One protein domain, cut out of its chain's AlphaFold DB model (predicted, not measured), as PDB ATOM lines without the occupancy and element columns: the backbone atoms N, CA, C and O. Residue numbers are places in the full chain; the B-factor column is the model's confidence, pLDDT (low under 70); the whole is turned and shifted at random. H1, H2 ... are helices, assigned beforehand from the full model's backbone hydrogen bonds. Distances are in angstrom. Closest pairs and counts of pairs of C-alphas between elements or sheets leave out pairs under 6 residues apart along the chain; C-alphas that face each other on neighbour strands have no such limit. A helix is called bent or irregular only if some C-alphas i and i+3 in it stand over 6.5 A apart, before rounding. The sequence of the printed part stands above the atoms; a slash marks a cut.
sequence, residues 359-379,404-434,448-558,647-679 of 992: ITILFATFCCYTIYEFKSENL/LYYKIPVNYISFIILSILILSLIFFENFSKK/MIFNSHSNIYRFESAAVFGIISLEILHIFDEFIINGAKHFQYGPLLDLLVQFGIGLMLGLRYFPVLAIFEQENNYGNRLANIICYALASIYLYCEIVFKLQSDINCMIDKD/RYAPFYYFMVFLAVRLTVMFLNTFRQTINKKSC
ATOM      1  N   ILE A 359     -13.414 -23.930 -17.784       58.44
ATOM      2  CA  ILE A 359     -14.037 -24.406 -16.536       58.44
ATOM      3  C   ILE A 359     -15.115 -25.450 -16.820       58.44
ATOM      4  O   ILE A 359     -15.179 -26.458 -16.126       58.44
ATOM      5  N   THR A 360     -15.957 -25.244 -17.833       50.91
ATOM      6  CA  THR A 360     -17.003 -26.217 -18.173       50.91
ATOM      7  C   THR A 360     -16.428 -27.520 -18.716       50.91
ATOM      8  O   THR A 360     -16.952 -28.580 -18.391       50.91
ATOM      9  N   ILE A 361     -15.326 -27.462 -19.472       53.31
ATOM     10  CA  ILE A 361     -14.583 -28.649 -19.908       53.31
ATOM     11  C   ILE A 361     -13.987 -29.353 -18.690       53.31
ATOM     12  O   ILE A 361     -14.193 -30.549 -18.549       53.31
ATOM     13  N   LEU A 362     -13.334 -28.622 -17.780       58.25
ATOM     14  CA  LEU A 362     -12.764 -29.184 -16.552       58.25
ATOM     15  C   LEU A 362     -13.837 -29.838 -15.671       58.25
ATOM     16  O   LEU A 362     -13.640 -30.948 -15.179       58.25
ATOM     17  N   PHE A 363     -14.997 -29.197 -15.521       54.53
ATOM     18  CA  PHE A 363     -16.136 -29.747 -14.792       54.53
ATOM     19  C   PHE A 363     -16.691 -31.003 -15.473       54.53
ATOM     20  O   PHE A 363     -16.884 -32.017 -14.810       54.53
ATOM     21  N   ALA A 364     -16.873 -30.983 -16.797       48.25
ATOM     22  CA  ALA A 364     -17.301 -32.158 -17.548       48.25
ATOM     23  C   ALA A 364     -16.286 -33.305 -17.429       48.25
ATOM     24  O   ALA A 364     -16.681 -34.437 -17.172       48.25
ATOM     25  N   THR A 365     -14.981 -33.022 -17.524       51.31
ATOM     26  CA  THR A 365     -13.928 -34.027 -17.325       51.31
ATOM     27  C   THR A 365     -13.904 -34.557 -15.898       51.31
ATOM     28  O   THR A 365     -13.697 -35.750 -15.715       51.31
ATOM     29  N   PHE A 366     -14.175 -33.718 -14.895       57.25
ATOM     30  CA  PHE A 366     -14.283 -34.143 -13.503       57.25
ATOM     31  C   PHE A 366     -15.502 -35.048 -13.292       57.25
ATOM     32  O   PHE A 366     -15.368 -36.106 -12.687       57.25
ATOM     33  N   CYS A 367     -16.665 -34.708 -13.860       49.03
ATOM     34  CA  CYS A 367     -17.837 -35.586 -13.864       49.03
ATOM     35  C   CYS A 367     -17.564 -36.911 -14.595       49.03
ATOM     36  O   CYS A 367     -17.947 -37.971 -14.112       49.03
ATOM     37  N   CYS A 368     -16.872 -36.884 -15.737       46.41
ATOM     38  CA  CYS A 368     -16.464 -38.105 -16.433       46.41
ATOM     39  C   CYS A 368     -15.485 -38.941 -15.595       46.41
ATOM     40  O   CYS A 368     -15.605 -40.163 -15.579       46.41
ATOM     41  N   TYR A 369     -14.556 -38.300 -14.882       60.09
ATOM     42  CA  TYR A 369     -13.595 -38.961 -14.000       60.09
ATOM     43  C   TYR A 369     -14.280 -39.623 -12.799       60.09
ATOM     44  O   TYR A 369     -14.024 -40.791 -12.529       60.09
ATOM     45  N   THR A 370     -15.206 -38.937 -12.122       53.09
ATOM     46  CA  THR A 370     -15.941 -39.519 -10.986       53.09
ATOM     47  C   THR A 370     -16.834 -40.681 -11.417       53.09
ATOM     48  O   THR A 370     -16.914 -41.690 -10.720       53.09
ATOM     49  N   ILE A 371     -17.449 -40.595 -12.600       48.19
ATOM     50  CA  ILE A 371     -18.205 -41.705 -13.198       48.19
ATOM     51  C   ILE A 371     -17.277 -42.873 -13.566       48.19
ATOM     52  O   ILE A 371     -17.643 -44.034 -13.365       48.19
ATOM     53  N   TYR A 372     -16.088 -42.587 -14.102       51.91
ATOM     54  CA  TYR A 372     -15.087 -43.602 -14.431       51.91
ATOM     55  C   TYR A 372     -14.597 -44.340 -13.179       51.91
ATOM     56  O   TYR A 372     -14.617 -45.569 -13.169       51.91
ATOM     57  N   GLU A 373     -14.249 -43.617 -12.113       57.69
ATOM     58  CA  GLU A 373     -13.879 -44.176 -10.804       57.69
ATOM     59  C   GLU A 373     -15.003 -45.058 -10.238       57.69
ATOM     60  O   GLU A 373     -14.783 -46.232  -9.938       57.69
ATOM     61  N   PHE A 374     -16.245 -44.560 -10.229       52.94
ATOM     62  CA  PHE A 374     -17.408 -45.326  -9.765       52.94
ATOM     63  C   PHE A 374     -17.628 -46.620 -10.570       52.94
ATOM     64  O   PHE A 374     -18.060 -47.647 -10.039       52.94
ATOM     65  N   LYS A 375     -17.325 -46.609 -11.875       49.00
ATOM     66  CA  LYS A 375     -17.413 -47.796 -12.737       49.00
ATOM     67  C   LYS A 375     -16.230 -48.749 -12.538       49.00
ATOM     68  O   LYS A 375     -16.434 -49.962 -12.569       49.00
ATOM     69  N   SER A 376     -15.025 -48.219 -12.335       52.03
ATOM     70  CA  SER A 376     -13.803 -48.979 -12.052       52.03
ATOM     71  C   SER A 376     -13.957 -49.805 -10.773       52.03
ATOM     72  O   SER A 376     -13.697 -51.011 -10.779       52.03
ATOM     73  N   GLU A 377     -14.503 -49.211  -9.708       54.38
ATOM     74  CA  GLU A 377     -14.779 -49.935  -8.462       54.38
ATOM     75  C   GLU A 377     -15.864 -51.009  -8.623       54.38
ATOM     76  O   GLU A 377     -15.704 -52.133  -8.139       54.38
ATOM     77  N   ASN A 378     -16.926 -50.734  -9.385       48.41
ATOM     78  CA  ASN A 378     -17.956 -51.738  -9.678       48.41
ATOM     79  C   ASN A 378     -17.431 -52.902 -10.541       48.41
ATOM     80  O   ASN A 378     -17.853 -54.046 -10.367       48.41
ATOM     81  N   LEU A 379     -16.483 -52.647 -11.449       46.22
ATOM     82  CA  LEU A 379     -15.820 -53.689 -12.241       46.22
ATOM     83  C   LEU A 379     -14.902 -54.575 -11.389       46.22
ATOM     84  O   LEU A 379     -14.855 -55.784 -11.630       46.22
ATOM     85  N   LEU A 404     -30.733 -51.480 -25.412       44.56
ATOM     86  CA  LEU A 404     -31.957 -50.699 -25.601       44.56
ATOM     87  C   LEU A 404     -32.450 -50.133 -24.261       44.56
ATOM     88  O   LEU A 404     -32.829 -48.968 -24.181       44.56
ATOM     89  N   TYR A 405     -32.351 -50.918 -23.185       35.22
ATOM     90  CA  TYR A 405     -32.802 -50.518 -21.853       35.22
ATOM     91  C   TYR A 405     -31.883 -49.550 -21.103       35.22
ATOM     92  O   TYR A 405     -32.398 -48.888 -20.227       35.22
ATOM     93  N   TYR A 406     -30.589 -49.389 -21.406       40.50
ATOM     94  CA  TYR A 406     -29.726 -48.375 -20.767       40.50
ATOM     95  C   TYR A 406     -29.942 -46.969 -21.348       40.50
ATOM     96  O   TYR A 406     -29.722 -45.983 -20.643       40.50
ATOM     97  N   LYS A 407     -30.464 -46.861 -22.580       48.25
ATOM     98  CA  LYS A 407     -30.986 -45.591 -23.114       48.25
ATOM     99  C   LYS A 407     -32.224 -45.120 -22.323       48.25
ATOM    100  O   LYS A 407     -32.451 -43.923 -22.194       48.25
ATOM    101  N   ILE A 408     -33.006 -46.034 -21.742       48.41
ATOM    102  CA  ILE A 408     -34.317 -45.743 -21.138       48.41
ATOM    103  C   ILE A 408     -34.265 -45.055 -19.740       48.41
ATOM    104  O   ILE A 408     -34.975 -44.070 -19.564       48.41
ATOM    105  N   PRO A 409     -33.448 -45.453 -18.740       49.44
ATOM    106  CA  PRO A 409     -33.431 -44.824 -17.416       49.44
ATOM    107  C   PRO A 409     -32.725 -43.473 -17.396       49.44
ATOM    108  O   PRO A 409     -33.154 -42.567 -16.684       49.44
ATOM    109  N   VAL A 410     -31.704 -43.304 -18.236       56.19
ATOM    110  CA  VAL A 410     -31.110 -41.994 -18.519       56.19
ATOM    111  C   VAL A 410     -32.166 -41.061 -19.120       56.19
ATOM    112  O   VAL A 410     -32.302 -39.912 -18.690       56.19
ATOM    113  N   ASN A 411     -32.997 -41.590 -20.025       62.59
ATOM    114  CA  ASN A 411     -34.151 -40.865 -20.535       62.59
ATOM    115  C   ASN A 411     -35.189 -40.579 -19.445       62.59
ATOM    116  O   ASN A 411     -35.781 -39.517 -19.516       62.59
ATOM    117  N   TYR A 412     -35.400 -41.417 -18.422       72.25
ATOM    118  CA  TYR A 412     -36.362 -41.100 -17.357       72.25
ATOM    119  C   TYR A 412     -35.933 -39.917 -16.490       72.25
ATOM    120  O   TYR A 412     -36.760 -39.054 -16.218       72.25
ATOM    121  N   ILE A 413     -34.660 -39.818 -16.088       72.44
ATOM    122  CA  ILE A 413     -34.183 -38.654 -15.318       72.44
ATOM    123  C   ILE A 413     -34.254 -37.392 -16.181       72.44
ATOM    124  O   ILE A 413     -34.798 -36.376 -15.743       72.44
ATOM    125  N   SER A 414     -33.770 -37.472 -17.424       72.06
ATOM    126  CA  SER A 414     -33.900 -36.384 -18.399       72.06
ATOM    127  C   SER A 414     -35.366 -35.992 -18.604       72.06
ATOM    128  O   SER A 414     -35.694 -34.812 -18.575       72.06
ATOM    129  N   PHE A 415     -36.268 -36.967 -18.705       74.69
ATOM    130  CA  PHE A 415     -37.699 -36.762 -18.891       74.69
ATOM    131  C   PHE A 415     -38.378 -36.174 -17.654       74.69
ATOM    132  O   PHE A 415     -39.271 -35.347 -17.801       74.69
ATOM    133  N   ILE A 416     -37.956 -36.536 -16.439       79.19
ATOM    134  CA  ILE A 416     -38.440 -35.912 -15.200       79.19
ATOM    135  C   ILE A 416     -38.008 -34.446 -15.171       79.19
ATOM    136  O   ILE A 416     -38.848 -33.575 -14.954       79.19
ATOM    137  N   ILE A 417     -36.735 -34.148 -15.455       76.56
ATOM    138  CA  ILE A 417     -36.238 -32.764 -15.530       76.56
ATOM    139  C   ILE A 417     -36.977 -31.995 -16.631       76.56
ATOM    140  O   ILE A 417     -37.410 -30.867 -16.406       76.56
ATOM    141  N   LEU A 418     -37.182 -32.611 -17.795       77.88
ATOM    142  CA  LEU A 418     -37.937 -32.055 -18.913       77.88
ATOM    143  C   LEU A 418     -39.387 -31.768 -18.518       77.88
ATOM    144  O   LEU A 418     -39.897 -30.690 -18.804       77.88
ATOM    145  N   SER A 419     -40.036 -32.700 -17.822       77.25
ATOM    146  CA  SER A 419     -41.406 -32.560 -17.329       77.25
ATOM    147  C   SER A 419     -41.501 -31.427 -16.315       77.25
ATOM    148  O   SER A 419     -42.394 -30.596 -16.424       77.25
ATOM    149  N   ILE A 420     -40.547 -31.324 -15.384       80.19
ATOM    150  CA  ILE A 420     -40.442 -30.199 -14.446       80.19
ATOM    151  C   ILE A 420     -40.257 -28.884 -15.210       80.19
ATOM    152  O   ILE A 420     -40.901 -27.889 -14.888       80.19
ATOM    153  N   LEU A 421     -39.417 -28.868 -16.245       78.38
ATOM    154  CA  LEU A 421     -39.156 -27.681 -17.051       78.38
ATOM    155  C   LEU A 421     -40.421 -27.265 -17.827       78.38
ATOM    156  O   LEU A 421     -40.813 -26.101 -17.767       78.38
ATOM    157  N   ILE A 422     -41.123 -28.204 -18.462       79.69
ATOM    158  CA  ILE A 422     -42.404 -27.965 -19.144       79.69
ATOM    159  C   ILE A 422     -43.462 -27.470 -18.153       79.69
ATOM    160  O   ILE A 422     -44.106 -26.452 -18.404       79.69
ATOM    161  N   LEU A 423     -43.613 -28.136 -17.006       81.75
ATOM    162  CA  LEU A 423     -44.535 -27.725 -15.948       81.75
ATOM    163  C   LEU A 423     -44.196 -26.327 -15.432       81.75
ATOM    164  O   LEU A 423     -45.104 -25.529 -15.226       81.75
ATOM    165  N   SER A 424     -42.910 -25.990 -15.290       77.88
ATOM    166  CA  SER A 424     -42.479 -24.649 -14.894       77.88
ATOM    167  C   SER A 424     -42.860 -23.602 -15.944       77.88
ATOM    168  O   SER A 424     -43.407 -22.560 -15.587       77.88
ATOM    169  N   LEU A 425     -42.676 -23.893 -17.239       79.50
ATOM    170  CA  LEU A 425     -43.067 -22.999 -18.332       79.50
ATOM    171  C   LEU A 425     -44.581 -22.756 -18.335       79.50
ATOM    172  O   LEU A 425     -45.011 -21.602 -18.374       79.50
ATOM    173  N   ILE A 426     -45.377 -23.824 -18.218       81.00
ATOM    174  CA  ILE A 426     -46.844 -23.752 -18.138       81.00
ATOM    175  C   ILE A 426     -47.274 -22.967 -16.892       81.00
ATOM    176  O   ILE A 426     -48.120 -22.073 -16.969       81.00
ATOM    177  N   PHE A 427     -46.674 -23.263 -15.738       81.75
ATOM    178  CA  PHE A 427     -46.977 -22.602 -14.472       81.75
ATOM    179  C   PHE A 427     -46.694 -21.098 -14.541       81.75
ATOM    180  O   PHE A 427     -47.556 -20.290 -14.186       81.75
ATOM    181  N   PHE A 428     -45.528 -20.695 -15.055       76.31
ATOM    182  CA  PHE A 428     -45.171 -19.283 -15.196       76.31
ATOM    183  C   PHE A 428     -46.036 -18.554 -16.225       76.31
ATOM    184  O   PHE A 428     -46.376 -17.385 -16.010       76.31
ATOM    185  N   GLU A 429     -46.426 -19.214 -17.320       75.25
ATOM    186  CA  GLU A 429     -47.338 -18.614 -18.293       75.25
ATOM    187  C   GLU A 429     -48.715 -18.335 -17.669       75.25
ATOM    188  O   GLU A 429     -49.262 -17.238 -17.830       75.25
ATOM    189  N   ASN A 430     -49.232 -19.283 -16.884       74.75
ATOM    190  CA  ASN A 430     -50.505 -19.143 -16.182       74.75
ATOM    191  C   ASN A 430     -50.449 -18.074 -15.081       74.75
ATOM    192  O   ASN A 430     -51.353 -17.242 -14.981       74.75
ATOM    193  N   PHE A 431     -49.369 -18.029 -14.291       74.31
ATOM    194  CA  PHE A 431     -49.220 -17.053 -13.206       74.31
ATOM    195  C   PHE A 431     -49.096 -15.614 -13.727       74.31
ATOM    196  O   PHE A 431     -49.587 -14.669 -13.105       74.31
ATOM    197  N   SER A 432     -48.493 -15.436 -14.907       69.38
ATOM    198  CA  SER A 432     -48.373 -14.123 -15.542       69.38
ATOM    199  C   SER A 432     -49.722 -13.531 -15.966       69.38
ATOM    200  O   SER A 432     -49.844 -12.310 -16.065       69.38
ATOM    201  N   LYS A 433     -50.739 -14.363 -16.229       69.88
ATOM    202  CA  LYS A 433     -52.070 -13.945 -16.703       69.88
ATOM    203  C   LYS A 433     -53.077 -13.845 -15.548       69.88
ATOM    204  O   LYS A 433     -54.239 -14.219 -15.714       69.88
ATOM    205  N   LYS A 434     -52.643 -13.298 -14.403       60.09
ATOM    206  CA  LYS A 434     -53.320 -13.241 -13.084       60.09
ATOM    207  C   LYS A 434     -54.777 -12.718 -13.044       60.09
ATOM    208  O   LYS A 434     -55.350 -12.653 -11.968       60.09
ATOM    209  N   MET A 448     -46.844 -19.938 -30.847       49.75
ATOM    210  CA  MET A 448     -46.167 -20.165 -32.130       49.75
ATOM    211  C   MET A 448     -44.641 -20.103 -31.888       49.75
ATOM    212  O   MET A 448     -44.054 -19.024 -31.882       49.75
ATOM    213  N   ILE A 449     -44.032 -21.252 -31.558       54.78
ATOM    214  CA  ILE A 449     -42.769 -21.329 -30.802       54.78
ATOM    215  C   ILE A 449     -41.615 -20.844 -31.648       54.78
ATOM    216  O   ILE A 449     -40.707 -20.182 -31.165       54.78
ATOM    217  N   PHE A 450     -41.666 -21.133 -32.936       60.28
ATOM    218  CA  PHE A 450     -40.668 -20.651 -33.850       60.28
ATOM    219  C   PHE A 450     -41.212 -19.416 -34.540       60.28
ATOM    220  O   PHE A 450     -41.839 -19.494 -35.598       60.28
ATOM    221  N   ASN A 451     -40.923 -18.249 -33.963       68.88
ATOM    222  CA  ASN A 451     -40.971 -17.041 -34.755       68.88
ATOM    223  C   ASN A 451     -39.790 -17.111 -35.729       68.88
ATOM    224  O   ASN A 451     -38.722 -16.532 -35.503       68.88
ATOM    225  N   SER A 452     -40.008 -17.804 -36.854       63.16
ATOM    226  CA  SER A 452     -39.125 -17.800 -38.023       63.16
ATOM    227  C   SER A 452     -38.810 -16.379 -38.454       63.16
ATOM    228  O   SER A 452     -37.839 -16.195 -39.190       63.16
ATOM    229  N   HIS A 453     -39.586 -15.393 -37.958       63.50
ATOM    230  CA  HIS A 453     -39.484 -13.966 -38.171       63.50
ATOM    231  C   HIS A 453     -38.749 -13.119 -37.087       63.50
ATOM    232  O   HIS A 453     -38.506 -11.923 -37.294       63.50
ATOM    233  N   SER A 454     -38.232 -13.723 -36.006       73.31
ATOM    234  CA  SER A 454     -37.410 -13.033 -34.994       73.31
ATOM    235  C   SER A 454     -35.914 -12.961 -35.376       73.31
ATOM    236  O   SER A 454     -35.387 -13.788 -36.117       73.31
ATOM    237  N   ASN A 455     -35.210 -11.914 -34.928       74.19
ATOM    238  CA  ASN A 455     -33.752 -11.743 -35.129       74.19
ATOM    239  C   ASN A 455     -32.939 -12.059 -33.866       74.19
ATOM    240  O   ASN A 455     -31.744 -11.758 -33.804       74.19
ATOM    241  N   ILE A 456     -33.613 -12.576 -32.847       82.56
ATOM    242  CA  ILE A 456     -33.075 -12.788 -31.511       82.56
ATOM    243  C   ILE A 456     -32.806 -14.291 -31.384       82.56
ATOM    244  O   ILE A 456     -33.538 -15.095 -31.954       82.56
ATOM    245  N   TYR A 457     -31.707 -14.653 -30.727       89.12
ATOM    246  CA  TYR A 457     -31.313 -16.042 -30.460       89.12
ATOM    247  C   TYR A 457     -31.225 -16.973 -31.683       89.12
ATOM    248  O   TYR A 457     -31.516 -18.168 -31.621       89.12
ATOM    249  N   ARG A 458     -30.843 -16.422 -32.843       91.75
ATOM    250  CA  ARG A 458     -30.783 -17.184 -34.101       91.75
ATOM    251  C   ARG A 458     -29.735 -18.297 -34.085       91.75
ATOM    252  O   ARG A 458     -29.960 -19.327 -34.703       91.75
ATOM    253  N   PHE A 459     -28.609 -18.083 -33.409       94.06
ATOM    254  CA  PHE A 459     -27.519 -19.059 -33.361       94.06
ATOM    255  C   PHE A 459     -27.858 -20.197 -32.404       94.06
ATOM    256  O   PHE A 459     -27.577 -21.352 -32.686       94.06
ATOM    257  N   GLU A 460     -28.527 -19.864 -31.311       94.94
ATOM    258  CA  GLU A 460     -29.024 -20.793 -30.313       94.94
ATOM    259  C   GLU A 460     -30.073 -21.721 -30.930       94.94
ATOM    260  O   GLU A 460     -29.971 -22.938 -30.832       94.94
ATOM    261  N   SER A 461     -31.030 -21.179 -31.683       94.00
ATOM    262  CA  SER A 461     -31.971 -22.043 -32.402       94.00
ATOM    263  C   SER A 461     -31.301 -22.860 -33.498       94.00
ATOM    264  O   SER A 461     -31.615 -24.034 -33.635       94.00
ATOM    265  N   ALA A 462     -30.346 -22.292 -34.234       95.75
ATOM    266  CA  ALA A 462     -29.599 -23.047 -35.231       95.75
ATOM    267  C   ALA A 462     -28.814 -24.219 -34.619       95.75
ATOM    268  O   ALA A 462     -28.805 -25.300 -35.199       95.75
ATOM    269  N   ALA A 463     -28.235 -24.039 -33.428       96.88
ATOM    270  CA  ALA A 463     -27.579 -25.108 -32.680       96.88
ATOM    271  C   ALA A 463     -28.568 -26.211 -32.272       96.88
ATOM    272  O   ALA A 463     -28.274 -27.385 -32.475       96.88
ATOM    273  N   VAL A 464     -29.766 -25.857 -31.782       95.81
ATOM    274  CA  VAL A 464     -30.806 -26.854 -31.460       95.81
ATOM    275  C   VAL A 464     -31.242 -27.631 -32.707       95.81
ATOM    276  O   VAL A 464     -31.314 -28.855 -32.672       95.81
ATOM    277  N   PHE A 465     -31.488 -26.950 -33.830       94.88
ATOM    278  CA  PHE A 465     -31.825 -27.626 -35.088       94.88
ATOM    279  C   PHE A 465     -30.674 -28.506 -35.597       94.88
ATOM    280  O   PHE A 465     -30.934 -29.589 -36.119       94.88
ATOM    281  N   GLY A 466     -29.417 -28.095 -35.401       96.19
ATOM    282  CA  GLY A 466     -28.235 -28.915 -35.675       96.19
ATOM    283  C   GLY A 466     -28.205 -30.201 -34.843       96.19
ATOM    284  O   GLY A 466     -28.015 -31.278 -35.406       96.19
ATOM    285  N   ILE A 467     -28.482 -30.109 -33.536       96.12
ATOM    286  CA  ILE A 467     -28.592 -31.266 -32.628       96.12
ATOM    287  C   ILE A 467     -29.695 -32.222 -33.090       96.12
ATOM    288  O   ILE A 467     -29.430 -33.404 -33.299       96.12
ATOM    289  N   ILE A 468     -30.906 -31.703 -33.327       94.62
ATOM    290  CA  ILE A 468     -32.048 -32.503 -33.794       94.62
ATOM    291  C   ILE A 468     -31.712 -33.201 -35.120       94.62
ATOM    292  O   ILE A 468     -32.026 -34.374 -35.301       94.62
ATOM    293  N   SER A 469     -31.032 -32.507 -36.038       95.00
ATOM    294  CA  SER A 469     -30.646 -33.078 -37.338       95.00
ATOM    295  C   SER A 469     -29.681 -34.258 -37.183       95.00
ATOM    296  O   SER A 469     -29.827 -35.255 -37.888       95.00
ATOM    297  N   LEU A 470     -28.723 -34.177 -36.251       94.94
ATOM    298  CA  LEU A 470     -27.788 -35.274 -35.962       94.94
ATOM    299  C   LEU A 470     -28.466 -36.463 -35.298       94.94
ATOM    300  O   LEU A 470     -28.161 -37.600 -35.643       94.94
ATOM    301  N   GLU A 471     -29.372 -36.226 -34.353       93.25
ATOM    302  CA  GLU A 471     -30.072 -37.328 -33.696       93.25
ATOM    303  C   GLU A 471     -31.023 -38.054 -34.654       93.25
ATOM    304  O   GLU A 471     -31.072 -39.283 -34.644       93.25
ATOM    305  N   ILE A 472     -31.708 -37.327 -35.544       90.69
ATOM    306  CA  ILE A 472     -32.508 -37.943 -36.614       90.69
ATOM    307  C   ILE A 472     -31.620 -38.812 -37.511       90.69
ATOM    308  O   ILE A 472     -31.995 -39.938 -37.833       90.69
ATOM    309  N   LEU A 473     -30.431 -38.329 -37.884       91.19
ATOM    310  CA  LEU A 473     -29.476 -39.121 -38.661       91.19
ATOM    311  C   LEU A 473     -28.964 -40.349 -37.909       91.19
ATOM    312  O   LEU A 473     -28.763 -41.387 -38.528       91.19
ATOM    313  N   HIS A 474     -28.752 -40.248 -36.600       89.56
ATOM    314  CA  HIS A 474     -28.367 -41.394 -35.783       89.56
ATOM    315  C   HIS A 474     -29.473 -42.454 -35.768       89.56
ATOM    316  O   HIS A 474     -29.183 -43.636 -35.921       89.56
ATOM    317  N   ILE A 475     -30.738 -42.055 -35.602       87.69
ATOM    318  CA  ILE A 475     -31.876 -42.989 -35.664       87.69
ATOM    319  C   ILE A 475     -31.952 -43.640 -37.042       87.69
ATOM    320  O   ILE A 475     -32.167 -44.844 -37.152       87.69
ATOM    321  N   PHE A 476     -31.755 -42.847 -38.092       86.94
ATOM    322  CA  PHE A 476     -31.775 -43.339 -39.460       86.94
ATOM    323  C   PHE A 476     -30.640 -44.330 -39.739       86.94
ATOM    324  O   PHE A 476     -30.860 -45.338 -40.400       86.94
ATOM    325  N   ASP A 477     -29.448 -44.074 -39.203       87.19
ATOM    326  CA  ASP A 477     -28.299 -44.973 -39.305       87.19
ATOM    327  C   ASP A 477     -28.546 -46.298 -38.573       87.19
ATOM    328  O   ASP A 477     -28.373 -47.377 -39.138       87.19
ATOM    329  N   GLU A 478     -29.054 -46.217 -37.340       84.44
ATOM    330  CA  GLU A 478     -29.463 -47.379 -36.548       84.44
ATOM    331  C   GLU A 478     -30.532 -48.194 -37.297       84.44
ATOM    332  O   GLU A 478     -30.472 -49.422 -37.313       84.44
ATOM    333  N   PHE A 479     -31.452 -47.528 -38.001       82.88
ATOM    334  CA  PHE A 479     -32.477 -48.185 -38.804       82.88
ATOM    335  C   PHE A 479     -31.939 -48.834 -40.083       82.88
ATOM    336  O   PHE A 479     -32.222 -50.003 -40.325       82.88
ATOM    337  N   ILE A 480     -31.174 -48.117 -40.909       82.56
ATOM    338  CA  ILE A 480     -30.682 -48.669 -42.180       82.56
ATOM    339  C   ILE A 480     -29.740 -49.842 -41.932       82.56
ATOM    340  O   ILE A 480     -29.845 -50.865 -42.608       82.56
ATOM    341  N   ILE A 481     -28.823 -49.705 -40.972       80.31
ATOM    342  CA  ILE A 481     -27.795 -50.719 -40.741       80.31
ATOM    343  C   ILE A 481     -28.368 -51.915 -39.975       80.31
ATOM    344  O   ILE A 481     -28.104 -53.059 -40.351       80.31
ATOM    345  N   ASN A 482     -29.156 -51.681 -38.918       75.56
ATOM    346  CA  ASN A 482     -29.619 -52.765 -38.042       75.56
ATOM    347  C   ASN A 482     -31.032 -53.263 -38.369       75.56
ATOM    348  O   ASN A 482     -31.381 -54.382 -37.985       75.56
ATOM    349  N   GLY A 483     -31.838 -52.484 -39.095       68.69
ATOM    350  CA  GLY A 483     -33.235 -52.805 -39.403       68.69
ATOM    351  C   GLY A 483     -33.403 -54.112 -40.173       68.69
ATOM    352  O   GLY A 483     -34.351 -54.849 -39.918       68.69
ATOM    353  N   ALA A 484     -32.425 -54.491 -41.005       67.38
ATOM    354  CA  ALA A 484     -32.445 -55.760 -41.737       67.38
ATOM    355  C   ALA A 484     -32.481 -57.007 -40.829       67.38
ATOM    356  O   ALA A 484     -32.857 -58.082 -41.288       67.38
ATOM    357  N   LYS A 485     -32.102 -56.889 -39.547       67.88
ATOM    358  CA  LYS A 485     -32.052 -58.018 -38.603       67.88
ATOM    359  C   LYS A 485     -33.209 -58.055 -37.599       67.88
ATOM    360  O   LYS A 485     -33.338 -59.050 -36.889       67.88
ATOM    361  N   HIS A 486     -34.028 -57.003 -37.508       58.25
ATOM    362  CA  HIS A 486     -34.846 -56.760 -36.313       58.25
ATOM    363  C   HIS A 486     -36.309 -56.362 -36.549       58.25
ATOM    364  O   HIS A 486     -36.923 -55.845 -35.620       58.25
ATOM    365  N   PHE A 487     -36.914 -56.665 -37.705       71.00
ATOM    366  CA  PHE A 487     -38.374 -56.541 -37.863       71.00
ATOM    367  C   PHE A 487     -39.119 -57.585 -37.008       71.00
ATOM    368  O   PHE A 487     -39.604 -58.596 -37.510       71.00
ATOM    369  N   GLN A 488     -39.163 -57.380 -35.691       73.31
ATOM    370  CA  GLN A 488     -39.815 -58.283 -34.738       73.31
ATOM    371  C   GLN A 488     -41.322 -58.031 -34.648       73.31
ATOM    372  O   GLN A 488     -42.071 -58.962 -34.364       73.31
ATOM    373  N   TYR A 489     -41.769 -56.799 -34.910       82.00
ATOM    374  CA  TYR A 489     -43.161 -56.374 -34.726       82.00
ATOM    375  C   TYR A 489     -43.879 -56.025 -36.041       82.00
ATOM    376  O   TYR A 489     -45.037 -55.608 -36.034       82.00
ATOM    377  N   GLY A 490     -43.204 -56.237 -37.173       88.19
ATOM    378  CA  GLY A 490     -43.692 -55.924 -38.512       88.19
ATOM    379  C   GLY A 490     -43.315 -54.506 -38.972       88.19
ATOM    380  O   GLY A 490     -43.205 -53.584 -38.163       88.19
ATOM    381  N   PRO A 491     -43.153 -54.295 -40.293       84.31
ATOM    382  CA  PRO A 491     -42.562 -53.074 -40.847       84.31
ATOM    383  C   PRO A 491     -43.375 -51.805 -40.556       84.31
ATOM    384  O   PRO A 491     -42.798 -50.733 -40.386       84.31
ATOM    385  N   LEU A 492     -44.708 -51.910 -40.470       87.00
ATOM    386  CA  LEU A 492     -45.580 -50.770 -40.178       87.00
ATOM    387  C   LEU A 492     -45.429 -50.291 -38.729       87.00
ATOM    388  O   LEU A 492     -45.315 -49.090 -38.491       87.00
ATOM    389  N   LEU A 493     -45.438 -51.222 -37.768       86.94
ATOM    390  CA  LEU A 493     -45.352 -50.888 -36.347       86.94
ATOM    391  C   LEU A 493     -43.964 -50.337 -36.009       86.94
ATOM    392  O   LEU A 493     -43.869 -49.330 -35.312       86.94
ATOM    393  N   ASP A 494     -42.909 -50.915 -36.585       82.50
ATOM    394  CA  ASP A 494     -41.545 -50.411 -36.423       82.50
ATOM    395  C   ASP A 494     -41.395 -48.989 -37.001       82.50
ATOM    396  O   ASP A 494     -40.793 -48.124 -36.361       82.50
ATOM    397  N   LEU A 495     -42.016 -48.696 -38.152       84.44
ATOM    398  CA  LEU A 495     -42.033 -47.349 -38.735       84.44
ATOM    399  C   LEU A 495     -42.830 -46.348 -37.879       84.44
ATOM    400  O   LEU A 495     -42.407 -45.203 -37.714       84.44
ATOM    401  N   LEU A 496     -43.949 -46.775 -37.287       87.19
ATOM    402  CA  LEU A 496     -44.741 -45.968 -36.349       87.19
ATOM    403  C   LEU A 496     -43.955 -45.638 -35.076       87.19
ATOM    404  O   LEU A 496     -43.930 -44.483 -34.649       87.19
ATOM    405  N   VAL A 497     -43.275 -46.632 -34.497       84.31
ATOM    406  CA  VAL A 497     -42.402 -46.448 -33.329       84.31
ATOM    407  C   VAL A 497     -41.286 -45.459 -33.661       84.31
ATOM    408  O   VAL A 497     -41.033 -44.540 -32.887       84.31
ATOM    409  N   GLN A 498     -40.668 -45.570 -34.836       81.69
ATOM    410  CA  GLN A 498     -39.612 -44.652 -35.272       81.69
ATOM    411  C   GLN A 498     -40.108 -43.226 -35.490       81.69
ATOM    412  O   GLN A 498     -39.452 -42.275 -35.057       81.69
ATOM    413  N   PHE A 499     -41.275 -43.060 -36.114       83.81
ATOM    414  CA  PHE A 499     -41.911 -41.752 -36.226       83.81
ATOM    415  C   PHE A 499     -42.188 -41.159 -34.837       83.81
ATOM    416  O   PHE A 499     -41.894 -39.988 -34.588       83.81
ATOM    417  N   GLY A 500     -42.664 -41.994 -33.907       85.19
ATOM    418  CA  GLY A 500     -42.836 -41.643 -32.501       85.19
ATOM    419  C   GLY A 500     -41.536 -41.174 -31.845       85.19
ATOM    420  O   GLY A 500     -41.531 -40.133 -31.192       85.19
ATOM    421  N   ILE A 501     -40.415 -41.870 -32.071       84.31
ATOM    422  CA  ILE A 501     -39.096 -41.458 -31.564       84.31
ATOM    423  C   ILE A 501     -38.698 -40.096 -32.150       84.31
ATOM    424  O   ILE A 501     -38.288 -39.213 -31.400       84.31
ATOM    425  N   GLY A 502     -38.864 -39.884 -33.458       82.56
ATOM    426  CA  GLY A 502     -38.574 -38.595 -34.096       82.56
ATOM    427  C   GLY A 502     -39.387 -37.439 -33.499       82.56
ATOM    428  O   GLY A 502     -38.846 -36.365 -33.228       82.56
ATOM    429  N   LEU A 503     -40.672 -37.672 -33.218       85.12
ATOM    430  CA  LEU A 503     -41.544 -36.701 -32.554       85.12
ATOM    431  C   LEU A 503     -41.085 -36.438 -31.109       85.12
ATOM    432  O   LEU A 503     -40.973 -35.282 -30.695       85.12
ATOM    433  N   MET A 504     -40.744 -37.495 -30.369       85.12
ATOM    434  CA  MET A 504     -40.215 -37.399 -29.006       85.12
ATOM    435  C   MET A 504     -38.908 -36.602 -28.939       85.12
ATOM    436  O   MET A 504     -38.729 -35.821 -28.006       85.12
ATOM    437  N   LEU A 505     -38.026 -36.717 -29.936       86.25
ATOM    438  CA  LEU A 505     -36.823 -35.883 -30.018       86.25
ATOM    439  C   LEU A 505     -37.152 -34.401 -30.208       86.25
ATOM    440  O   LEU A 505     -36.551 -33.540 -29.561       86.25
ATOM    441  N   GLY A 506     -38.137 -34.096 -31.056       85.06
ATOM    442  CA  GLY A 506     -38.647 -32.735 -31.210       85.06
ATOM    443  C   GLY A 506     -39.153 -32.167 -29.881       85.06
ATOM    444  O   GLY A 506     -38.803 -31.045 -29.519       85.06
ATOM    445  N   LEU A 507     -39.911 -32.966 -29.121       84.94
ATOM    446  CA  LEU A 507     -40.422 -32.601 -27.794       84.94
ATOM    447  C   LEU A 507     -39.329 -32.495 -26.722       84.94
ATOM    448  O   LEU A 507     -39.462 -31.697 -25.798       84.94
ATOM    449  N   ARG A 508     -38.236 -33.251 -26.842       89.25
ATOM    450  CA  ARG A 508     -37.110 -33.226 -25.898       89.25
ATOM    451  C   ARG A 508     -36.380 -31.884 -25.903       89.25
ATOM    452  O   ARG A 508     -36.161 -31.291 -24.852       89.25
ATOM    453  N   TYR A 509     -36.041 -31.360 -27.079       92.19
ATOM    454  CA  TYR A 509     -35.341 -30.069 -27.193       92.19
ATOM    455  C   TYR A 509     -36.287 -28.868 -27.287       92.19
ATOM    456  O   TYR A 509     -35.853 -27.711 -27.301       92.19
ATOM    457  N   PHE A 510     -37.591 -29.133 -27.310       88.94
ATOM    458  CA  PHE A 510     -38.627 -28.121 -27.356       88.94
ATOM    459  C   PHE A 510     -38.512 -27.062 -26.248       88.94
ATOM    460  O   PHE A 510     -38.562 -25.869 -26.568       88.94
ATOM    461  N   PRO A 511     -38.303 -27.414 -24.964       89.88
ATOM    462  CA  PRO A 511     -38.319 -26.401 -23.918       89.88
ATOM    463  C   PRO A 511     -37.089 -25.495 -23.958       89.88
ATOM    464  O   PRO A 511     -37.184 -24.313 -23.638       89.88
ATOM    465  N   VAL A 512     -35.957 -26.011 -24.447       92.75
ATOM    466  CA  VAL A 512     -34.754 -25.209 -24.709       92.75
ATOM    467  C   VAL A 512     -35.057 -24.131 -25.756       92.75
ATOM    468  O   VAL A 512     -34.716 -22.966 -25.555       92.75
ATOM    469  N   LEU A 513     -35.768 -24.476 -26.838       91.38
ATOM    470  CA  LEU A 513     -36.226 -23.499 -27.837       91.38
ATOM    471  C   LEU A 513     -37.234 -22.497 -27.261       91.38
ATOM    472  O   LEU A 513     -37.119 -21.300 -27.531       91.38
ATOM    473  N   ALA A 514     -38.195 -22.967 -26.463       89.00
ATOM    474  CA  ALA A 514     -39.227 -22.124 -25.863       89.00
ATOM    475  C   ALA A 514     -38.631 -21.045 -24.940       89.00
ATOM    476  O   ALA A 514     -39.045 -19.885 -24.986       89.00
ATOM    477  N   ILE A 515     -37.605 -21.401 -24.162       90.69
ATOM    478  CA  ILE A 515     -36.912 -20.485 -23.247       90.69
ATOM    479  C   ILE A 515     -36.267 -19.310 -23.988       90.69
ATOM    480  O   ILE A 515     -36.348 -18.170 -23.524       90.69
ATOM    481  N   PHE A 516     -35.674 -19.548 -25.160       89.88
ATOM    482  CA  PHE A 516     -35.090 -18.468 -25.962       89.88
ATOM    483  C   PHE A 516     -36.146 -17.511 -26.530       89.88
ATOM    484  O   PHE A 516     -35.867 -16.333 -26.739       89.88
ATOM    485  N   GLU A 517     -37.366 -17.976 -26.774       85.94
ATOM    486  CA  GLU A 517     -38.431 -17.138 -27.339       85.94
ATOM    487  C   GLU A 517     -39.176 -16.339 -26.261       85.94
ATOM    488  O   GLU A 517     -39.625 -15.212 -26.510       85.94
ATOM    489  N   GLN A 518     -39.234 -16.867 -25.033       81.44
ATOM    490  CA  GLN A 518     -39.911 -16.234 -23.901       81.44
ATOM    491  C   GLN A 518     -39.222 -14.948 -23.409       81.44
ATOM    492  O   GLN A 518     -39.885 -14.065 -22.857       81.44
ATOM    493  N   GLU A 519     -37.921 -14.779 -23.655       70.06
ATOM    494  CA  GLU A 519     -37.134 -13.646 -23.147       70.06
ATOM    495  C   GLU A 519     -37.650 -12.263 -23.570       70.06
ATOM    496  O   GLU A 519     -37.413 -11.262 -22.892       70.06
ATOM    497  N   ASN A 520     -38.426 -12.186 -24.653       63.62
ATOM    498  CA  ASN A 520     -39.040 -10.931 -25.084       63.62
ATOM    499  C   ASN A 520     -40.002 -10.329 -24.043       63.62
ATOM    500  O   ASN A 520     -40.281  -9.126 -24.085       63.62
ATOM    501  N   ASN A 521     -40.473 -11.126 -23.081       70.38
ATOM    502  CA  ASN A 521     -41.323 -10.669 -21.991       70.38
ATOM    503  C   ASN A 521     -40.497 -10.303 -20.748       70.38
ATOM    504  O   ASN A 521     -40.339 -11.085 -19.814       70.38
ATOM    505  N   TYR A 522     -40.056  -9.044 -20.684       67.56
ATOM    506  CA  TYR A 522     -39.339  -8.458 -19.536       67.56
ATOM    507  C   TYR A 522     -40.107  -8.476 -18.195       67.56
ATOM    508  O   TYR A 522     -39.534  -8.107 -17.169       67.56
ATOM    509  N   GLY A 523     -41.390  -8.857 -18.192       76.88
ATOM    510  CA  GLY A 523     -42.263  -8.809 -17.015       76.88
ATOM    511  C   GLY A 523     -41.851  -9.760 -15.890       76.88
ATOM    512  O   GLY A 523     -41.950  -9.385 -14.726       76.88
ATOM    513  N   ASN A 524     -41.310 -10.940 -16.214       83.38
ATOM    514  CA  ASN A 524     -41.088 -12.011 -15.235       83.38
ATOM    515  C   ASN A 524     -39.605 -12.388 -15.125       83.38
ATOM    516  O   ASN A 524     -39.200 -13.500 -15.460       83.38
ATOM    517  N   ARG A 525     -38.771 -11.466 -14.627       87.12
ATOM    518  CA  ARG A 525     -37.317 -11.697 -14.485       87.12
ATOM    519  C   ARG A 525     -36.977 -12.953 -13.680       87.12
ATOM    520  O   ARG A 525     -36.061 -13.673 -14.056       87.12
ATOM    521  N   LEU A 526     -37.715 -13.221 -12.600       87.62
ATOM    522  CA  LEU A 526     -37.493 -14.391 -11.745       87.62
ATOM    523  C   LEU A 526     -37.790 -15.709 -12.480       87.62
ATOM    524  O   LEU A 526     -37.009 -16.647 -12.368       87.62
ATOM    525  N   ALA A 527     -38.853 -15.747 -13.289       87.69
ATOM    526  CA  ALA A 527     -39.170 -16.908 -14.120       87.69
ATOM    527  C   ALA A 527     -38.042 -17.189 -15.119       87.69
ATOM    528  O   ALA A 527     -37.557 -18.310 -15.193       87.69
ATOM    529  N   ASN A 528     -37.545 -16.152 -15.804       89.38
ATOM    530  CA  ASN A 528     -36.442 -16.307 -16.754       89.38
ATOM    531  C   ASN A 528     -35.173 -16.844 -16.069       89.38
ATOM    532  O   ASN A 528     -34.519 -17.724 -16.614       89.38
ATOM    533  N   ILE A 529     -34.845 -16.367 -14.859       92.19
ATOM    534  CA  ILE A 529     -33.709 -16.883 -14.073       92.19
ATOM    535  C   ILE A 529     -33.871 -18.383 -13.805       92.19
ATOM    536  O   ILE A 529     -32.939 -19.143 -14.062       92.19
ATOM    537  N   ILE A 530     -35.040 -18.806 -13.321       90.44
ATOM    538  CA  ILE A 530     -35.314 -20.215 -13.010       90.44
ATOM    539  C   ILE A 530     -35.252 -21.063 -14.285       90.44
ATOM    540  O   ILE A 530     -34.561 -22.079 -14.305       90.44
ATOM    541  N   CYS A 531     -35.890 -20.620 -15.370       90.50
ATOM    542  CA  CYS A 531     -35.881 -21.329 -16.647       90.50
ATOM    543  C   CYS A 531     -34.464 -21.481 -17.220       90.50
ATOM    544  O   CYS A 531     -34.095 -22.577 -17.633       90.50
ATOM    545  N   TYR A 532     -33.640 -20.422 -17.216       94.12
ATOM    546  CA  TYR A 532     -32.258 -20.519 -17.699       94.12
ATOM    547  C   TYR A 532     -31.403 -21.445 -16.833       94.12
ATOM    548  O   TYR A 532     -30.599 -22.198 -17.379       94.12
ATOM    549  N   ALA A 533     -31.581 -21.420 -15.507       92.31
ATOM    550  CA  ALA A 533     -30.875 -22.323 -14.603       92.31
ATOM    551  C   ALA A 533     -31.249 -23.787 -14.876       92.31
ATOM    552  O   ALA A 533     -30.367 -24.611 -15.105       92.31
ATOM    553  N   LEU A 534     -32.551 -24.092 -14.931       88.56
ATOM    554  CA  LEU A 534     -33.051 -25.445 -15.191       88.56
ATOM    555  C   LEU A 534     -32.625 -25.961 -16.567       88.56
ATOM    556  O   LEU A 534     -32.153 -27.088 -16.669       88.56
ATOM    557  N   ALA A 535     -32.726 -25.141 -17.614       92.19
ATOM    558  CA  ALA A 535     -32.298 -25.539 -18.954       92.19
ATOM    559  C   ALA A 535     -30.783 -25.723 -19.064       92.19
ATOM    560  O   ALA A 535     -30.323 -26.620 -19.764       92.19
ATOM    561  N   SER A 536     -29.999 -24.903 -18.358       94.25
ATOM    562  CA  SER A 536     -28.551 -25.084 -18.301       94.25
ATOM    563  C   SER A 536     -28.193 -26.405 -17.618       94.25
ATOM    564  O   SER A 536     -27.385 -27.151 -18.162       94.25
ATOM    565  N   ILE A 537     -28.803 -26.713 -16.466       89.88
ATOM    566  CA  ILE A 537     -28.600 -27.984 -15.751       89.88
ATOM    567  C   ILE A 537     -29.009 -29.158 -16.642       89.88
ATOM    568  O   ILE A 537     -28.240 -30.100 -16.796       89.88
ATOM    569  N   TYR A 538     -30.176 -29.064 -17.281       91.94
ATOM    570  CA  TYR A 538     -30.676 -30.068 -18.215       91.94
ATOM    571  C   TYR A 538     -29.657 -30.391 -19.317       91.94
ATOM    572  O   TYR A 538     -29.309 -31.554 -19.503       91.94
ATOM    573  N   LEU A 539     -29.120 -29.372 -20.000       93.75
ATOM    574  CA  LEU A 539     -28.141 -29.588 -21.067       93.75
ATOM    575  C   LEU A 539     -26.808 -30.150 -20.557       93.75
ATOM    576  O   LEU A 539     -26.214 -30.975 -21.245       93.75
ATOM    577  N   TYR A 540     -26.333 -29.753 -19.371       93.38
ATOM    578  CA  TYR A 540     -25.129 -30.360 -18.788       93.38
ATOM    579  C   TYR A 540     -25.348 -31.831 -18.435       93.38
ATOM    580  O   TYR A 540     -24.491 -32.655 -18.748       93.38
ATOM    581  N   CYS A 541     -26.496 -32.176 -17.845       88.12
ATOM    582  CA  CYS A 541     -26.857 -33.568 -17.581       88.12
ATOM    583  C   CYS A 541     -26.892 -34.377 -18.880       88.12
ATOM    584  O   CYS A 541     -26.308 -35.452 -18.944       88.12
ATOM    585  N   GLU A 542     -27.508 -33.838 -19.933       89.56
ATOM    586  CA  GLU A 542     -27.545 -34.475 -21.251       89.56
ATOM    587  C   GLU A 542     -26.153 -34.715 -21.844       89.56
ATOM    588  O   GLU A 542     -25.872 -35.802 -22.344       89.56
ATOM    589  N   ILE A 543     -25.247 -33.737 -21.741       91.50
ATOM    590  CA  ILE A 543     -23.853 -33.898 -22.181       91.50
ATOM    591  C   ILE A 543     -23.178 -35.040 -21.416       91.50
ATOM    592  O   ILE A 543     -22.578 -35.916 -22.038       91.50
ATOM    593  N   VAL A 544     -23.288 -35.052 -20.085       87.69
ATOM    594  CA  VAL A 544     -22.672 -36.082 -19.232       87.69
ATOM    595  C   VAL A 544     -23.236 -37.461 -19.559       87.69
ATOM    596  O   VAL A 544     -22.477 -38.412 -19.742       87.69
ATOM    597  N   PHE A 545     -24.553 -37.568 -19.695       85.38
ATOM    598  CA  PHE A 545     -25.219 -38.821 -20.015       85.38
ATOM    599  C   PHE A 545     -24.859 -39.341 -21.401       85.38
ATOM    600  O   PHE A 545     -24.610 -40.538 -21.560       85.38
ATOM    601  N   LYS A 546     -24.786 -38.461 -22.401       86.50
ATOM    602  CA  LYS A 546     -24.393 -38.851 -23.752       86.50
ATOM    603  C   LYS A 546     -22.929 -39.282 -23.805       86.50
ATOM    604  O   LYS A 546     -22.646 -40.339 -24.361       86.50
ATOM    605  N   LEU A 547     -22.028 -38.549 -23.149       85.44
ATOM    606  CA  LEU A 547     -20.623 -38.950 -23.010       85.44
ATOM    607  C   LEU A 547     -20.493 -40.302 -22.309       85.44
ATOM    608  O   LEU A 547     -19.768 -41.171 -22.780       85.44
ATOM    609  N   GLN A 548     -21.223 -40.512 -21.214       84.75
ATOM    610  CA  GLN A 548     -21.216 -41.781 -20.496       84.75
ATOM    611  C   GLN A 548     -21.748 -42.924 -21.368       84.75
ATOM    612  O   GLN A 548     -21.167 -44.008 -21.367       84.75
ATOM    613  N   SER A 549     -22.829 -42.693 -22.119       82.06
ATOM    614  CA  SER A 549     -23.371 -43.668 -23.068       82.06
ATOM    615  C   SER A 549     -22.343 -44.029 -24.134       82.06
ATOM    616  O   SER A 549     -22.119 -45.211 -24.377       82.06
ATOM    617  N   ASP A 550     -21.691 -43.038 -24.738       82.00
ATOM    618  CA  ASP A 550     -20.717 -43.271 -25.799       82.00
ATOM    619  C   ASP A 550     -19.467 -43.985 -25.246       82.00
ATOM    620  O   ASP A 550     -19.037 -44.980 -25.823       82.00
ATOM    621  N   ILE A 551     -18.957 -43.596 -24.068       80.88
ATOM    622  CA  ILE A 551     -17.862 -44.304 -23.373       80.88
ATOM    623  C   ILE A 551     -18.261 -45.752 -23.048       80.88
ATOM    624  O   ILE A 551     -17.453 -46.673 -23.169       80.88
ATOM    625  N   ASN A 552     -19.508 -45.985 -22.635       79.50
ATOM    626  CA  ASN A 552     -19.999 -47.328 -22.343       79.50
ATOM    627  C   ASN A 552     -20.102 -48.191 -23.602       79.50
ATOM    628  O   ASN A 552     -19.716 -49.354 -23.539       79.50
ATOM    629  N   CYS A 553     -20.580 -47.633 -24.718       72.50
ATOM    630  CA  CYS A 553     -20.625 -48.322 -26.008       72.50
ATOM    631  C   CYS A 553     -19.221 -48.611 -26.556       72.50
ATOM    632  O   CYS A 553     -19.015 -49.636 -27.196       72.50
ATOM    633  N   MET A 554     -18.250 -47.737 -26.283       69.12
ATOM    634  CA  MET A 554     -16.853 -47.942 -26.671       69.12
ATOM    635  C   MET A 554     -16.180 -49.091 -25.926       69.12
ATOM    636  O   MET A 554     -15.319 -49.777 -26.480       69.12
ATOM    637  N   ILE A 555     -16.567 -49.311 -24.672       73.94
ATOM    638  CA  ILE A 555     -16.110 -50.454 -23.886       73.94
ATOM    639  C   ILE A 555     -16.980 -51.649 -24.279       73.94
ATOM    640  O   ILE A 555     -17.858 -52.084 -23.531       73.94
ATOM    641  N   ASP A 556     -16.752 -52.145 -25.493       71.38
ATOM    642  CA  ASP A 556     -17.396 -53.347 -26.000       71.38
ATOM    643  C   ASP A 556     -17.086 -54.508 -25.049       71.38
ATOM    644  O   ASP A 556     -15.930 -54.910 -24.876       71.38
ATOM    645  N   LYS A 557     -18.126 -55.003 -24.373       71.25
ATOM    646  CA  LYS A 557     -18.000 -56.060 -23.370       71.25
ATOM    647  C   LYS A 557     -17.496 -57.358 -23.979       71.25
ATOM    648  O   LYS A 557     -16.834 -58.096 -23.257       71.25
ATOM    649  N   ASP A 558     -17.760 -57.606 -25.258       71.88
ATOM    650  CA  ASP A 558     -17.334 -58.831 -25.933       71.88
ATOM    651  C   ASP A 558     -15.851 -58.756 -26.297       71.88
ATOM    652  O   ASP A 558     -15.099 -59.708 -26.105       71.88
ATOM    653  N   ARG A 647     -17.026 -38.102 -35.570       92.50
ATOM    654  CA  ARG A 647     -18.313 -38.151 -36.276       92.50
ATOM    655  C   ARG A 647     -19.419 -37.408 -35.518       92.50
ATOM    656  O   ARG A 647     -20.206 -36.702 -36.147       92.50
ATOM    657  N   TYR A 648     -19.448 -37.496 -34.186       92.81
ATOM    658  CA  TYR A 648     -20.411 -36.783 -33.333       92.81
ATOM    659  C   TYR A 648     -19.903 -35.437 -32.791       92.81
ATOM    660  O   TYR A 648     -20.606 -34.785 -32.018       92.81
ATOM    661  N   ALA A 649     -18.730 -34.954 -33.209       94.06
ATOM    662  CA  ALA A 649     -18.173 -33.696 -32.710       94.06
ATOM    663  C   ALA A 649     -19.126 -32.482 -32.833       94.06
ATOM    664  O   ALA A 649     -19.228 -31.724 -31.862       94.06
ATOM    665  N   PRO A 650     -19.890 -32.289 -33.935       96.06
ATOM    666  CA  PRO A 650     -20.833 -31.173 -34.027       96.06
ATOM    667  C   PRO A 650     -21.951 -31.235 -32.978       96.06
ATOM    668  O   PRO A 650     -22.364 -30.194 -32.472       96.06
ATOM    669  N   PHE A 651     -22.404 -32.438 -32.602       95.50
ATOM    670  CA  PHE A 651     -23.415 -32.624 -31.555       95.50
ATOM    671  C   PHE A 651     -22.900 -32.073 -30.223       95.50
ATOM    672  O   PHE A 651     -23.532 -31.209 -29.613       95.50
ATOM    673  N   TYR A 652     -21.707 -32.516 -29.815       95.12
ATOM    674  CA  TYR A 652     -21.071 -32.071 -28.578       95.12
ATOM    675  C   TYR A 652     -20.790 -30.569 -28.589       95.12
ATOM    676  O   TYR A 652     -21.067 -29.883 -27.606       95.12
ATOM    677  N   TYR A 653     -20.320 -30.041 -29.719       96.19
ATOM    678  CA  TYR A 653     -20.080 -28.612 -29.883       96.19
ATOM    679  C   TYR A 653     -21.356 -27.783 -29.683       96.19
ATOM    680  O   TYR A 653     -21.347 -26.820 -28.915       96.19
ATOM    681  N   PHE A 654     -22.469 -28.158 -30.323       97.19
ATOM    682  CA  PHE A 654     -23.737 -27.440 -30.171       97.19
ATOM    683  C   PHE A 654     -24.307 -27.549 -28.756       97.19
ATOM    684  O   PHE A 654     -24.791 -26.547 -28.225       97.19
ATOM    685  N   MET A 655     -24.216 -28.721 -28.126       95.62
ATOM    686  CA  MET A 655     -24.682 -28.923 -26.753       95.62
ATOM    687  C   MET A 655     -23.897 -28.064 -25.760       95.62
ATOM    688  O   MET A 655     -24.497 -27.330 -24.973       95.62
ATOM    689  N   VAL A 656     -22.562 -28.082 -25.837       95.75
ATOM    690  CA  VAL A 656     -21.695 -27.251 -24.987       95.75
ATOM    691  C   VAL A 656     -21.955 -25.768 -25.244       95.75
ATOM    692  O   VAL A 656     -22.119 -25.001 -24.295       95.75
ATOM    693  N   PHE A 657     -22.068 -25.355 -26.511       96.06
ATOM    694  CA  PHE A 657     -22.396 -23.976 -26.874       96.06
ATOM    695  C   PHE A 657     -23.704 -23.509 -26.223       96.06
ATOM    696  O   PHE A 657     -23.743 -22.431 -25.626       96.06
ATOM    697  N   LEU A 658     -24.767 -24.313 -26.301       96.00
ATOM    698  CA  LEU A 658     -26.062 -23.985 -25.707       96.00
ATOM    699  C   LEU A 658     -26.012 -23.953 -24.178       96.00
ATOM    700  O   LEU A 658     -26.549 -23.017 -23.584       96.00
ATOM    701  N   ALA A 659     -25.347 -24.926 -23.551       95.81
ATOM    702  CA  ALA A 659     -25.194 -24.988 -22.101       95.81
ATOM    703  C   ALA A 659     -24.470 -23.741 -21.572       95.81
ATOM    704  O   ALA A 659     -25.023 -23.008 -20.750       95.81
ATOM    705  N   VAL A 660     -23.298 -23.420 -22.134       95.00
ATOM    706  CA  VAL A 660     -22.517 -22.220 -21.787       95.00
ATOM    707  C   VAL A 660     -23.338 -20.954 -22.020       95.00
ATOM    708  O   VAL A 660     -23.362 -20.045 -21.184       95.00
ATOM    709  N   ARG A 661     -24.050 -20.875 -23.149       94.75
ATOM    710  CA  ARG A 661     -24.855 -19.703 -23.493       94.75
ATOM    711  C   ARG A 661     -25.988 -19.470 -22.498       94.75
ATOM    712  O   ARG A 661     -26.157 -18.334 -22.051       94.75
ATOM    713  N   LEU A 662     -26.721 -20.516 -22.122       94.12
ATOM    714  CA  LEU A 662     -27.775 -20.441 -21.110       94.12
ATOM    715  C   LEU A 662     -27.211 -20.064 -19.741       94.12
ATOM    716  O   LEU A 662     -27.785 -19.199 -19.081       94.12
ATOM    717  N   THR A 663     -26.048 -20.600 -19.352       93.88
ATOM    718  CA  THR A 663     -25.358 -20.184 -18.121       93.88
ATOM    719  C   THR A 663     -25.030 -18.684 -18.149       93.88
ATOM    720  O   THR A 663     -25.294 -17.957 -17.191       93.88
ATOM    721  N   VAL A 664     -24.513 -18.169 -19.268       94.00
ATOM    722  CA  VAL A 664     -24.199 -16.739 -19.419       94.00
ATOM    723  C   VAL A 664     -25.464 -15.874 -19.372       94.00
ATOM    724  O   VAL A 664     -25.452 -14.787 -18.787       94.00
ATOM    725  N   MET A 665     -26.569 -16.329 -19.962       91.69
ATOM    726  CA  MET A 665     -27.858 -15.627 -19.920       91.69
ATOM    727  C   MET A 665     -28.466 -15.621 -18.516       91.69
ATOM    728  O   MET A 665     -28.933 -14.572 -18.063       91.69
ATOM    729  N   PHE A 666     -28.368 -16.738 -17.796       94.19
ATOM    730  CA  PHE A 666     -28.698 -16.832 -16.377       94.19
ATOM    731  C   PHE A 666     -27.912 -15.798 -15.561       94.19
ATOM    732  O   PHE A 666     -28.517 -14.945 -14.908       94.19
ATOM    733  N   LEU A 667     -26.579 -15.781 -15.678       93.44
ATOM    734  CA  LEU A 667     -25.714 -14.853 -14.941       93.44
ATOM    735  C   LEU A 667     -26.008 -13.384 -15.276       93.44
ATOM    736  O   LEU A 667     -26.041 -12.531 -14.387       93.44
ATOM    737  N   ASN A 668     -26.262 -13.070 -16.549       90.31
ATOM    738  CA  ASN A 668     -26.617 -11.715 -16.969       90.31
ATOM    739  C   ASN A 668     -27.970 -11.271 -16.405       90.31
ATOM    740  O   ASN A 668     -28.087 -10.147 -15.910       90.31
ATOM    741  N   THR A 669     -28.977 -12.143 -16.444       90.06
ATOM    742  CA  THR A 669     -30.319 -11.853 -15.917       90.06
ATOM    743  C   THR A 669     -30.286 -11.713 -14.396       90.06
ATOM    744  O   THR A 669     -30.867 -10.779 -13.835       90.06
ATOM    745  N   PHE A 670     -29.521 -12.569 -13.720       91.75
ATOM    746  CA  PHE A 670     -29.266 -12.487 -12.286       91.75
ATOM    747  C   PHE A 670     -28.583 -11.164 -11.912       91.75
ATOM    748  O   PHE A 670     -29.074 -10.415 -11.064       91.75
ATOM    749  N   ARG A 671     -27.522 -10.782 -12.637       90.44
ATOM    750  CA  ARG A 671     -26.822  -9.502 -12.443       90.44
ATOM    751  C   ARG A 671     -27.733  -8.290 -12.647       90.44
ATOM    752  O   ARG A 671     -27.596  -7.308 -11.914       90.44
ATOM    753  N   GLN A 672     -28.632  -8.328 -13.630       88.06
ATOM    754  CA  GLN A 672     -29.622  -7.266 -13.865       88.06
ATOM    755  C   GLN A 672     -30.700  -7.211 -12.777       88.06
ATOM    756  O   GLN A 672     -31.273  -6.153 -12.529       88.06
ATOM    757  N   THR A 673     -30.985  -8.340 -12.132       88.19
ATOM    758  CA  THR A 673     -31.948  -8.410 -11.028       88.19
ATOM    759  C   THR A 673     -31.350  -7.831  -9.748       88.19
ATOM    760  O   THR A 673     -32.027  -7.082  -9.047       88.19
ATOM    761  N   ILE A 674     -30.055  -8.062  -9.504       90.56
ATOM    762  CA  ILE A 674     -29.315  -7.444  -8.391       90.56
ATOM    763  C   ILE A 674     -29.119  -5.940  -8.621       90.56
ATOM    764  O   ILE A 674     -29.361  -5.117  -7.738       90.56
ATOM    765  N   ASN A 675     -28.681  -5.550  -9.820       88.75
ATOM    766  CA  ASN A 675     -28.452  -4.149 -10.147       88.75
ATOM    767  C   ASN A 675     -29.759  -3.488 -10.592       88.75
ATOM    768  O   ASN A 675     -30.025  -3.378 -11.784       88.75
ATOM    769  N   LYS A 676     -30.529  -2.947  -9.637       81.06
ATOM    770  CA  LYS A 676     -31.759  -2.159  -9.884       81.06
ATOM    771  C   LYS A 676     -31.580  -0.926 -10.797       81.06
ATOM    772  O   LYS A 676     -32.550  -0.216 -11.051       81.06
ATOM    773  N   LYS A 677     -30.376  -0.637 -11.308       75.31
ATOM    774  CA  LYS A 677     -30.158   0.465 -12.252       75.31
ATOM    775  C   LYS A 677     -30.871   0.163 -13.569       75.31
ATOM    776  O   LYS A 677     -30.609  -0.845 -14.221       75.31
ATOM    777  N   SER A 678     -31.761   1.070 -13.959       59.44
ATOM    778  CA  SER A 678     -32.462   1.054 -15.237       59.44
ATOM    779  C   SER A 678     -31.446   1.087 -16.381       59.44
ATOM    780  O   SER A 678     -30.843   2.114 -16.683       59.44
ATOM    781  N   CYS A 679     -31.224  -0.060 -17.028       53.25
ATOM    782  CA  CYS A 679     -30.493  -0.078 -18.287       53.25
ATOM    783  C   CYS A 679     -31.308   0.703 -19.319       53.25
ATOM    784  O   CYS A 679     -32.430   0.321 -19.653       53.25
TER     785      CYS A 679
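AT A GLANCE: This is residues 359 to 379, 404 to 434, 448 to 558 and 647 to 679 of the 992 residues of the protein "Hypothetical protein" of Rotaria magnacalcarata (UniProt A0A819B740). The long helix H5 runs through the middle of a bundle of helices, with H2, H6 and the short arm H4b alongside it, each running the opposite way. H3 packs on H6 and H4b, the arm H4a folds back along H3 as a hairpin, and H1 crosses H5 obliquely on the side away from H4a. The printed part has 196 residues with six named helices, H1 to H6 in chain order, and no named strand, and its class is all helix. The whole is only just compact, close to loose, with a radius of gyration of the C-alphas of 19.1 A and spans of 62 by 44 by 28 A.

HOW THE PARTS SIT: The hub is H5, residues 525 to 554, touching four other helices. H6, residues 649 to 674, touches it at a shallow tilt of 24 degrees, opposite ways, with the closest C-alphas, Ser 536 and Ala 659, 5.1 A apart. H2, residues 404 to 432, touches H5 at a shallow tilt of 7 degrees, opposite ways; the closest C-alphas, Phe 428 and Ala 527, are 6.5 A apart. H4, residues 491 to 518, was assigned as one helix by its hydrogen bonds but is bent, with C-alphas 508 and 511 7.2 A apart; its arms H4a, residues 491 to 508, and H4b, residues 511 to 518, stand at 42 degrees. H4b and H5 form a helical hairpin, the closest C-alphas, Val 512 and Ala 535, being 6.3 A apart. H3, residues 458 to 485, touches H6 with residues 460 to 470 alone, at a shallow tilt of 33 degrees, only just short of steep; the closest C-alphas, Ala 463 and Phe 654, are 5.1 A apart. H3 and H4a form another helical hairpin, the closest C-alphas, Ile 472 and Gly 502, being 6.6 A apart. H1, residues 359 to 379, touches H5 with residues 364 to 371 alone, at a steep tilt of 46 degrees, the same way; the closest C-alphas, Ala 364 and Val 544, are 6.9 A apart. H1 and H3 are apart. Every O i to N i+4 pair is within hydrogen-bond range in H1, H4a, H5 and H6; the counts are 22 of 25 in H2, 22 of 24 in H3 and 3 of 4 in H4b.

IN THESE COORDINATES: H5 spans 43.4 A, H2 41.3 A, H3 41.1 A and H6 37.5 A. H1 begins at C-alpha 359, (-14.037, -24.406, -16.536), and H6 ends at C-alpha 674, (-29.315, -7.444, -8.391).

THE WHOLE: Cuts leave gaps of 21.2 A between C-alphas 379 and 404, 21.5 A between 434 and 448, and 23.1 A between 558 and 647. Residues 553 to 558 and 674 to 679 stand free. Mean pLDDT of the printed part is 79.0, and of H1 52.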